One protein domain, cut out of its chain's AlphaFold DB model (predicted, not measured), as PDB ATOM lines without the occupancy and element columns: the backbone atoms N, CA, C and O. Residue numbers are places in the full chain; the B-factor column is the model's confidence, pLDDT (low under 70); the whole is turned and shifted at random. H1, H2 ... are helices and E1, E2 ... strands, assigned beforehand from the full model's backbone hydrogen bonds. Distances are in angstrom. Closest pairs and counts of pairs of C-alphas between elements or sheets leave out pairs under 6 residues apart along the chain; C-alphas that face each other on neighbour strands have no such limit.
ATOM      1  N   PRO A  52      27.039   2.632  28.921       75.88
ATOM      2  CA  PRO A  52      25.787   2.045  29.390       75.88
ATOM      3  C   PRO A  52      24.545   2.673  28.738       75.88
ATOM      4  O   PRO A  52      23.455   2.085  28.807       75.88
ATOM      5  N   ARG A  53      24.683   3.858  28.119       79.19
ATOM      6  CA  ARG A  53      23.603   4.531  27.386       79.19
ATOM      7  C   ARG A  53      23.334   3.839  26.056       79.19
ATOM      8  O   ARG A  53      22.176   3.561  25.772       79.19
ATOM      9  N   ARG A  54      24.379   3.483  25.303       79.12
ATOM     10  CA  ARG A  54      24.261   2.740  24.037       79.12
ATOM     11  C   ARG A  54      24.064   1.238  24.241       79.12
ATOM     12  O   ARG A  54      23.289   0.614  23.526       79.12
ATOM     13  N   TRP A  55      24.704   0.650  25.246       83.88
ATOM     14  CA  TRP A  55      24.764  -0.802  25.411       83.88
ATOM     15  C   TRP A  55      24.069  -1.274  26.684       83.88
ATOM     16  O   TRP A  55      24.314  -0.783  27.788       83.88
ATOM     17  N   LYS A  56      23.213  -2.287  26.548       83.12
ATOM     18  CA  LYS A  56      22.531  -2.960  27.657       83.12
ATOM     19  C   LYS A  56      23.100  -4.363  27.828       83.12
ATOM     20  O   LYS A  56      23.032  -5.166  26.905       83.12
ATOM     21  N   LEU A  57      23.625  -4.681  29.011       81.75
ATOM     22  CA  LEU A  57      24.054  -6.046  29.329       81.75
ATOM     23  C   LEU A  57      22.843  -6.992  29.258       81.75
ATOM     24  O   LEU A  57      21.833  -6.746  29.920       81.75
ATOM     25  N   CYS A  58      22.935  -8.053  28.456       81.75
ATOM     26  CA  CYS A  58      21.875  -9.052  28.305       81.75
ATOM     27  C   CYS A  58      22.223 -10.392  28.961       81.75
ATOM     28  O   CYS A  58      21.331 -11.056  29.486       81.75
ATOM     29  N   LYS A  59      23.502 -10.790  28.958       80.62
ATOM     30  CA  LYS A  59      23.959 -12.075  29.503       80.62
ATOM     31  C   LYS A  59      25.412 -11.981  29.953       80.62
ATOM     32  O   LYS A  59      26.210 -11.275  29.346       80.62
ATOM     33  N   GLN A  60      25.767 -12.727  30.990       81.81
ATOM     34  CA  GLN A  60      27.153 -12.934  31.390       81.81
ATOM     35  C   GLN A  60      27.354 -14.416  31.698       81.81
ATOM     36  O   GLN A  60      26.594 -14.993  32.472       81.81
ATOM     37  N   ARG A  61      28.346 -15.050  31.070       79.38
ATOM     38  CA  ARG A  61      28.665 -16.470  31.269       79.38
ATOM     39  C   ARG A  61      30.151 -16.701  31.031       79.38
ATOM     40  O   ARG A  61      30.682 -16.184  30.058       79.38
ATOM     41  N   GLN A  62      30.800 -17.490  31.893       80.38
ATOM     42  CA  GLN A  62      32.190 -17.947  31.700       80.38
ATOM     43  C   GLN A  62      33.170 -16.805  31.351       80.38
ATOM     44  O   GLN A  62      33.939 -16.904  30.406       80.38
ATOM     45  N   GLY A  63      33.095 -15.678  32.069       77.19
ATOM     46  CA  GLY A  63      33.976 -14.522  31.827       77.19
ATOM     47  C   GLY A  63      33.606 -13.647  30.621       77.19
ATOM     48  O   GLY A  63      34.188 -12.578  30.448       77.19
ATOM     49  N   ILE A  64      32.595 -14.029  29.838       82.75
ATOM     50  CA  ILE A  64      32.106 -13.277  28.678       82.75
ATOM     51  C   ILE A  64      30.836 -12.510  29.056       82.75
ATOM     52  O   ILE A  64      29.864 -13.085  29.551       82.75
ATOM     53  N   LYS A  65      30.839 -11.201  28.810       83.81
ATOM     54  CA  LYS A  65      29.699 -10.290  28.936       83.81
ATOM     55  C   LYS A  65      29.145  -9.983  27.552       83.81
ATOM     56  O   LYS A  65      29.882  -9.566  26.668       83.81
ATOM     57  N   MET A  66      27.847 -10.172  27.386       83.94
ATOM     58  CA  MET A  66      27.123  -9.916  26.150       83.94
ATOM     59  C   MET A  66      26.268  -8.668  26.330       83.94
ATOM     60  O   MET A  66      25.457  -8.586  27.256       83.94
ATOM     61  N   TYR A  67      26.443  -7.709  25.436       82.50
ATOM     62  CA  TYR A  67      25.708  -6.459  25.398       82.50
ATOM     63  C   TYR A  67      24.866  -6.400  24.133       82.50
ATOM     64  O   TYR A  67      25.283  -6.874  23.083       82.50
ATOM     65  N   VAL A  68      23.692  -5.800  24.233       82.00
ATOM     66  CA  VAL A  68      22.814  -5.519  23.098       82.00
ATOM     67  C   VAL A  68      22.696  -4.011  22.964       82.00
ATOM     68  O   VAL A  68      22.580  -3.303  23.971       82.00
ATOM     69  N   GLU A  69      22.755  -3.517  21.737       80.25
ATOM     70  CA  GLU A  69      22.569  -2.100  21.449       80.25
ATOM     71  C   GLU A  69      21.128  -1.669  21.760       80.25
ATOM     72  O   GLU A  69      20.161  -2.374  21.459       80.25
ATOM     73  N   ARG A  70      20.969  -0.510  22.405       76.69
ATOM     74  CA  ARG A  70      19.649   0.055  22.685       76.69
ATOM     75  C   ARG A  70      19.072   0.699  21.419       76.69
ATOM     76  O   ARG A  70      19.789   1.417  20.715       76.69
ATOM     77  N   PRO A  71      17.768   0.531  21.166       69.69
ATOM     78  CA  PRO A  71      17.112   1.153  20.021       69.69
ATOM     79  C   PRO A  71      17.225   2.681  20.109       69.69
ATOM     80  O   PRO A  71      17.095   3.257  21.189       69.69
ATOM     81  N   GLY A  72      17.494   3.337  18.977       64.44
ATOM     82  CA  GLY A  72      17.623   4.798  18.890       64.44
ATOM     83  C   GLY A  72      18.980   5.372  19.317       64.44
ATOM     84  O   GLY A  72      19.161   6.582  19.254       64.44
ATOM     85  N   THR A  73      19.938   4.531  19.722       62.06
ATOM     86  CA  THR A  73      21.321   4.954  20.036       62.06
ATOM     87  C   THR A  73      22.329   4.616  18.938       62.06
ATOM     88  O   THR A  73      23.506   4.958  19.062       62.06
ATOM     89  N   ALA A  74      21.864   3.977  17.858       57.91
ATOM     90  CA  ALA A  74      22.666   3.709  16.676       57.91
ATOM     91  C   ALA A  74      23.136   5.042  16.081       57.91
ATOM     92  O   ALA A  74      22.328   5.897  15.712       57.91
ATOM     93  N   LEU A  85      17.885  -5.282  12.833       58.28
ATOM     94  CA  LEU A  85      18.566  -6.378  13.519       58.28
ATOM     95  C   LEU A  85      19.331  -5.842  14.742       58.28
ATOM     96  O   LEU A  85      20.048  -4.848  14.619       58.28
ATOM     97  N   PRO A  86      19.202  -6.474  15.923       62.97
ATOM     98  CA  PRO A  86      19.881  -6.024  17.130       62.97
ATOM     99  C   PRO A  86      21.382  -6.308  17.028       62.97
ATOM    100  O   PRO A  86      21.790  -7.450  16.803       62.97
ATOM    101  N   LEU A  87      22.213  -5.288  17.244       74.88
ATOM    102  CA  LEU A  87      23.656  -5.471  17.344       74.88
ATOM    103  C   LEU A  87      24.016  -6.051  18.713       74.88
ATOM    104  O   LEU A  87      23.565  -5.562  19.754       74.88
ATOM    105  N   ILE A  88      24.842  -7.094  18.702       79.94
ATOM    106  CA  ILE A  88      25.311  -7.780  19.904       79.94
ATOM    107  C   ILE A  88      26.825  -7.617  20.008       79.94
ATOM    108  O   ILE A  88      27.552  -7.952  19.077       79.94
ATOM    109  N   TRP A  89      27.304  -7.157  21.162       78.44
ATOM    110  CA  TRP A  89      28.727  -7.043  21.471       78.44
ATOM    111  C   TRP A  89      29.101  -7.997  22.602       78.44
ATOM    112  O   TRP A  89      28.646  -7.847  23.736       78.44
ATOM    113  N   GLY A  90      29.930  -8.993  22.294       82.00
ATOM    114  CA  GLY A  90      30.537  -9.882  23.283       82.00
ATOM    115  C   GLY A  90      31.905  -9.376  23.727       82.00
ATOM    116  O   GLY A  90      32.748  -9.052  22.894       82.00
ATOM    117  N   LEU A  91      32.136  -9.326  25.035       82.38
ATOM    118  CA  LEU A  91      33.385  -8.873  25.624       82.38
ATOM    119  C   LEU A  91      33.817  -9.813  26.748       82.38
ATOM    120  O   LEU A  91      33.096  -9.996  27.727       82.38
ATOM    121  N   GLY A  92      35.003 -10.393  26.632       82.12
ATOM    122  CA  GLY A  92      35.539 -11.295  27.640       82.12
ATOM    123  C   GLY A  92      36.825 -11.954  27.185       82.12
ATOM    124  O   GLY A  92      37.321 -11.705  26.088       82.12
ATOM    125  N   ASN A  93      37.350 -12.805  28.048       81.88
ATOM    126  CA  ASN A  93      38.455 -13.696  27.756       81.88
ATOM    127  C   ASN A  93      37.928 -15.120  27.558       81.88
ATOM    128  O   ASN A  93      36.960 -15.534  28.192       81.88
ATOM    129  N   LYS A  94      38.582 -15.870  26.675       81.44
ATOM    130  CA  LYS A  94      38.337 -17.296  26.485       81.44
ATOM    131  C   LYS A  94      39.666 -18.029  26.599       81.44
ATOM    132  O   LYS A  94      40.672 -17.550  26.082       81.44
ATOM    133  N   GLU A  95      39.658 -19.165  27.278       85.69
ATOM    134  CA  GLU A  95      40.816 -20.051  27.371       85.69
ATOM    135  C   GLU A  95      40.966 -20.877  26.083       85.69
ATOM    136  O   GLU A  95      39.973 -21.369  25.537       85.69
ATOM    137  N   GLY A  96      42.200 -21.008  25.588       86.00
ATOM    138  CA  GLY A  96      42.538 -21.790  24.394       86.00
ATOM    139  C   GLY A  96      43.296 -21.000  23.327       86.00
ATOM    140  O   GLY A  96      43.593 -19.815  23.492       86.00
ATOM    141  N   LYS A  97      43.625 -21.672  22.215       88.00
ATOM    142  CA  LYS A  97      44.250 -21.028  21.056       88.00
ATOM    143  C   LYS A  97      43.180 -20.392  20.173       88.00
ATOM    144  O   LYS A  97      42.087 -20.931  20.002       88.00
ATOM    145  N   LEU A  98      43.520 -19.253  19.574       84.81
ATOM    146  CA  LEU A  98      42.651 -18.588  18.602       84.81
ATOM    147  C   LEU A  98      42.362 -19.488  17.393       84.81
ATOM    148  O   LEU A  98      41.238 -19.504  16.909       84.81
ATOM    149  N   ASP A  99      43.358 -20.254  16.948       85.69
ATOM    150  CA  ASP A  99      43.242 -21.160  15.804       85.69
ATOM    151  C   ASP A  99      42.124 -22.197  16.012       85.69
ATOM    152  O   ASP A  99      41.206 -22.301  15.200       85.69
ATOM    153  N   ASP A 100      42.098 -22.842  17.183       84.94
ATOM    154  CA  ASP A 100      41.045 -23.791  17.566       84.94
ATOM    155  C   ASP A 100      39.647 -23.140  17.549       84.94
ATOM    156  O   ASP A 100      38.654 -23.753  17.144       84.94
ATOM    157  N   LEU A 101      39.549 -21.868  17.959       81.38
ATOM    158  CA  LEU A 101      38.300 -21.107  17.902       81.38
ATOM    159  C   LEU A 101      37.883 -20.798  16.460       81.38
ATOM    160  O   LEU A 101      36.702 -20.931  16.134       81.38
ATOM    161  N   MET A 102      38.827 -20.409  15.605       82.94
ATOM    162  CA  MET A 102      38.562 -20.090  14.203       82.94
ATOM    163  C   MET A 102      38.150 -21.336  13.413       82.94
ATOM    164  O   MET A 102      37.170 -21.276  12.671       82.94
ATOM    165  N   PHE A 103      38.777 -22.492  13.650       76.06
ATOM    166  CA  PHE A 103      38.326 -23.776  13.099       76.06
ATOM    167  C   PHE A 103      36.925 -24.170  13.588       76.06
ATOM    168  O   PHE A 103      36.102 -24.694  12.829       76.06
ATOM    169  N   GLY A 104      36.618 -23.881  14.855       72.31
ATOM    170  CA  GLY A 104      35.286 -24.079  15.417       72.31
ATOM    171  C   GLY A 104      34.218 -23.211  14.743       72.31
ATOM    172  O   GLY A 104      33.111 -23.693  14.491       72.31
ATOM    173  N   LEU A 105      34.550 -21.966  14.394       74.88
ATOM    174  CA  LEU A 105      33.613 -20.993  13.826       74.88
ATOM    175  C   LEU A 105      33.412 -21.156  12.313       74.88
ATOM    176  O   LEU A 105      32.283 -21.090  11.826       74.88
ATOM    177  N   VAL A 106      34.488 -21.394  11.562       78.75
ATOM    178  CA  VAL A 106      34.426 -21.490  10.100       78.75
ATOM    179  C   VAL A 106      33.662 -22.752   9.697       78.75
ATOM    180  O   VAL A 106      33.928 -23.861  10.164       78.75
ATOM    181  N   SER A 107      32.663 -22.580   8.837       73.69
ATOM    182  CA  SER A 107      31.864 -23.672   8.279       73.69
ATOM    183  C   SER A 107      32.028 -23.652   6.765       73.69
ATOM    184  O   SER A 107      31.307 -22.910   6.102       73.69
ATOM    185  N   PRO A 108      32.981 -24.418   6.205       68.94
ATOM    186  CA  PRO A 108      33.252 -24.388   4.769       68.94
ATOM    187  C   PRO A 108      32.104 -24.979   3.940       68.94
ATOM    188  O   PRO A 108      32.030 -24.737   2.742       68.94
ATOM    189  N   THR A 109      31.198 -25.747   4.559       70.50
ATOM    190  CA  THR A 109      30.043 -26.350   3.886       70.50
ATOM    191  C   THR A 109      28.729 -25.947   4.549       70.50
ATOM    192  O   THR A 109      28.659 -25.753   5.767       70.50
ATOM    193  N   LEU A 110      27.659 -25.883   3.748       67.00
ATOM    194  CA  LEU A 110      26.294 -25.650   4.238       67.00
ATOM    195  C   LEU A 110      25.865 -26.718   5.249       67.00
ATOM    196  O   LEU A 110      25.219 -26.405   6.243       67.00
ATOM    197  N   GLU A 111      26.278 -27.967   5.043       66.69
ATOM    198  CA  GLU A 111      25.987 -29.066   5.963       66.69
ATOM    199  C   GLU A 111      26.678 -28.885   7.314       66.69
ATOM    200  O   GLU A 111      26.032 -29.007   8.355       66.69
ATOM    201  N   ALA A 112      27.957 -28.496   7.317       68.38
ATOM    202  CA  ALA A 112      28.662 -28.162   8.551       68.38
ATOM    203  C   ALA A 112      28.020 -26.957   9.250       68.38
ATOM    204  O   ALA A 112      27.868 -26.978  10.466       68.38
ATOM    205  N   MET A 113      27.594 -25.938   8.497       66.56
ATOM    206  CA  MET A 113      26.892 -24.782   9.054       66.56
ATOM    207  C   MET A 113      25.566 -25.187   9.700       66.56
ATOM    208  O   MET A 113      25.273 -24.737  10.800       66.56
ATOM    209  N   ARG A 114      24.778 -26.055   9.058       63.97
ATOM    210  CA  ARG A 114      23.480 -26.512   9.576       63.97
ATOM    211  C   ARG A 114      23.625 -27.354  10.833       63.97
ATOM    212  O   ARG A 114      22.887 -27.123  11.784       63.97
ATOM    213  N   VAL A 115      24.596 -28.267  10.860       66.94
ATOM    214  CA  VAL A 115      24.910 -29.072  12.050       66.94
ATOM    215  C   VAL A 115      25.443 -28.185  13.176       66.94
ATOM    216  O   VAL A 115      24.988 -28.275  14.311       66.94
ATOM    217  N   LYS A 116      26.362 -27.258  12.884       63.94
ATOM    218  CA  LYS A 116      26.852 -26.321  13.903       63.94
ATOM    219  C   LYS A 116      25.741 -25.395  14.390       63.94
ATOM    220  O   LYS A 116      25.671 -25.146  15.583       63.94
ATOM    221  N   ALA A 117      24.848 -24.926  13.522       59.91
ATOM    222  CA  ALA A 117      23.705 -24.109  13.914       59.91
ATOM    223  C   ALA A 117      22.722 -24.887  14.799       59.91
ATOM    224  O   ALA A 117      22.246 -24.315  15.773       59.91
ATOM    225  N   SER A 118      22.470 -26.175  14.525       57.00
ATOM    226  CA  SER A 118      21.608 -27.011  15.375       57.00
ATOM    227  C   SER A 118      22.202 -27.294  16.761       57.00
ATOM    228  O   SER A 118      21.453 -27.451  17.720       57.00
ATOM    229  N   GLU A 119      23.531 -27.309  16.898       52.44
ATOM    230  CA  GLU A 119      24.212 -27.449  18.199       52.44
ATOM    231  C   GLU A 119      24.370 -26.093  18.926       52.44
ATOM    232  O   GLU A 119      24.202 -25.972  20.144       52.44
ATOM    233  N   VAL A 120      24.659 -25.023  18.176       46.47
ATOM    234  CA  VAL A 120      24.864 -23.652  18.686       46.47
ATOM    235  C   VAL A 120      23.539 -22.958  19.043       46.47
ATOM    236  O   VAL A 120      23.541 -21.972  19.785       46.47
ATOM    237  N   THR A 121      22.385 -23.530  18.684       46.72
ATOM    238  CA  THR A 121      21.066 -23.145  19.228       46.72
ATOM    239  C   THR A 121      20.875 -23.431  20.727       46.72
ATOM    240  O   THR A 121      19.788 -23.228  21.262       46.72
ATOM    241  N   SER A 122      21.929 -23.805  21.463       47.84
ATOM    242  CA  SER A 122      21.928 -23.768  22.936       47.84
ATOM    243  C   SER A 122      21.816 -22.350  23.527       47.84
ATOM    244  O   SER A 122      21.528 -22.197  24.717       47.84
ATOM    245  N   MET A 123      21.953 -21.290  22.718       49.78
ATOM    246  CA  MET A 123      21.214 -20.054  22.990       49.78
ATOM    247  C   MET A 123      19.755 -20.346  22.672       49.78
ATOM    248  O   MET A 123      19.335 -20.199  21.527       49.78
ATOM    249  N   SER A 124      19.020 -20.809  23.687       53.91
ATOM    250  CA  SER A 124      17.572 -20.994  23.634       53.91
ATOM    251  C   SER A 124      16.959 -19.903  22.757       53.91
ATOM    252  O   SER A 124      17.249 -18.723  22.965       53.91
ATOM    253  N   SER A 125      16.122 -20.258  21.782       48.94
ATOM    254  CA  SER A 125      15.416 -19.279  20.938       48.94
ATOM    255  C   SER A 125      14.728 -18.191  21.778       48.94
ATOM    256  O   SER A 125      14.527 -17.072  21.317       48.94
ATOM    257  N   LEU A 126      14.436 -18.502  23.044       54.28
ATOM    258  CA  LEU A 126      13.924 -17.612  24.076       54.28
ATOM    259  C   LEU A 126      14.930 -16.544  24.545       54.28
ATOM    260  O   LEU A 126      14.515 -15.423  24.810       54.28
ATOM    261  N   ASP A 127      16.227 -16.845  24.626       57.38
ATOM    262  CA  ASP A 127      17.293 -15.887  24.955       57.38
ATOM    263  C   ASP A 127      17.509 -14.890  23.814       57.38
ATOM    264  O   ASP A 127      17.622 -13.688  24.055       57.38
ATOM    265  N   VAL A 128      17.512 -15.375  22.569       55.00
ATOM    266  CA  VAL A 128      17.608 -14.522  21.374       55.00
ATOM    267  C   VAL A 128      16.343 -13.677  21.227       55.00
ATOM    268  O   VAL A 128      16.436 -12.464  21.048       55.00
ATOM    269  N   ALA A 129      15.159 -14.276  21.398       58.25
ATOM    270  CA  ALA A 129      13.893 -13.549  21.404       58.25
ATOM    271  C   ALA A 129      13.835 -12.521  22.540       58.25
ATOM    272  O   ALA A 129      13.402 -11.395  22.320       58.25
ATOM    273  N   ARG A 130      14.322 -12.854  23.742       57.78
ATOM    274  CA  ARG A 130      14.412 -11.920  24.871       57.78
ATOM    275  C   ARG A 130      15.393 -10.788  24.572       57.78
ATOM    276  O   ARG A 130      15.065  -9.647  24.867       57.78
ATOM    277  N   ALA A 131      16.549 -11.061  23.969       59.22
ATOM    278  CA  ALA A 131      17.504 -10.035  23.550       59.22
ATOM    279  C   ALA A 131      16.903  -9.094  22.492       59.22
ATOM    280  O   ALA A 131      16.972  -7.877  22.654       59.22
ATOM    281  N   LEU A 132      16.238  -9.645  21.473       60.28
ATOM    282  CA  LEU A 132      15.520  -8.888  20.445       60.28
ATOM    283  C   LEU A 132      14.383  -8.051  21.053       60.28
ATOM    284  O   LEU A 132      14.190  -6.889  20.701       60.28
ATOM    285  N   LEU A 133      13.659  -8.603  22.025       63.44
ATOM    286  CA  LEU A 133      12.579  -7.896  22.702       63.44
ATOM    287  C   LEU A 133      13.110  -6.764  23.594       63.44
ATOM    288  O   LEU A 133      12.586  -5.654  23.543       63.44
ATOM    289  N   LEU A 134      14.194  -7.009  24.340       61.53
ATOM    290  CA  LEU A 134      14.906  -5.995  25.124       61.53
ATOM    291  C   LEU A 134      15.466  -4.876  24.235       61.53
ATOM    292  O   LEU A 134      15.507  -3.731  24.686       61.53
ATOM    293  N   ALA A 135      15.856  -5.200  23.001       54.72
ATOM    294  CA  ALA A 135      16.272  -4.246  21.977       54.72
ATOM    295  C   ALA A 135      15.097  -3.518  21.307       54.72
ATOM    296  O   ALA A 135      15.300  -2.463  20.730       54.72
ATOM    297  N   SER A 136      13.867  -4.034  21.376       55.09
ATOM    298  CA  SER A 136      12.680  -3.377  20.795       55.09
ATOM    299  C   SER A 136      11.868  -2.552  21.801       55.09
ATOM    300  O   SER A 136      10.897  -1.902  21.422       55.09
ATOM    301  N   GLY A 137      12.235  -2.573  23.089       51.09
ATOM    302  CA  GLY A 137      11.583  -1.784  24.143       51.09
ATOM    303  C   GLY A 137      10.176  -2.249  24.546       51.09
ATOM    304  O   GLY A 137       9.536  -1.597  25.368       51.09
TER     305      GLY A 137
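Overview. This is residues 52 to 74 and 85 to 137 of the 165 residues of an uncharacterized protein of Phytophthora fragariae (UniProt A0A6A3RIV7). A small sheet of three strands has H3 over one face, while H1 and H2 lie away from the sheet on an open, loose loop of chain. The printed part has 76 residues, with E1, E2, E3, H1, H2, H3 in that order; the antiparallel sheet runs E1 E2 E3. The class is mixed, the whole loose, radius of gyration of the C-alphas 14.5 A, spans 36 by 26 by 21 A.

Along the chain. E1, residues 55 to 61, begins at C-alpha (24.764, -0.802, 25.411) and is 17.2 A long. E2 is 64 to 69, E3 88 to 91, H1 98 to 105, H2 110 to 120. H3, 125 to 136, 16.1 A, ends at (12.680, -3.377, 20.795).

Arrangement. Hairpin E1 and E2 has N 56 and O 68 at 2.8 A; E2 and E3 have N 67 and O 89 at 2.8 A, both within hydrogen-bond range. In two layers, a helix on one face of a sheet, H3 lies over E2, height 10.1 A, along the strands; C-alphas 69 and 135, their closest, are 6.7 A apart. H1 and H2 are not on the sheet and are apart. In H1, H2 and H3 every O i to N i+4 pair is within range.

Size, cuts and confidence. Residues 75 to 84 are not printed, a gap of 11.3 A between C-alphas; no link printed whole is long. Residues 71 to 74, 85 to 86, 108 and 110 to 137 have pLDDT under 70.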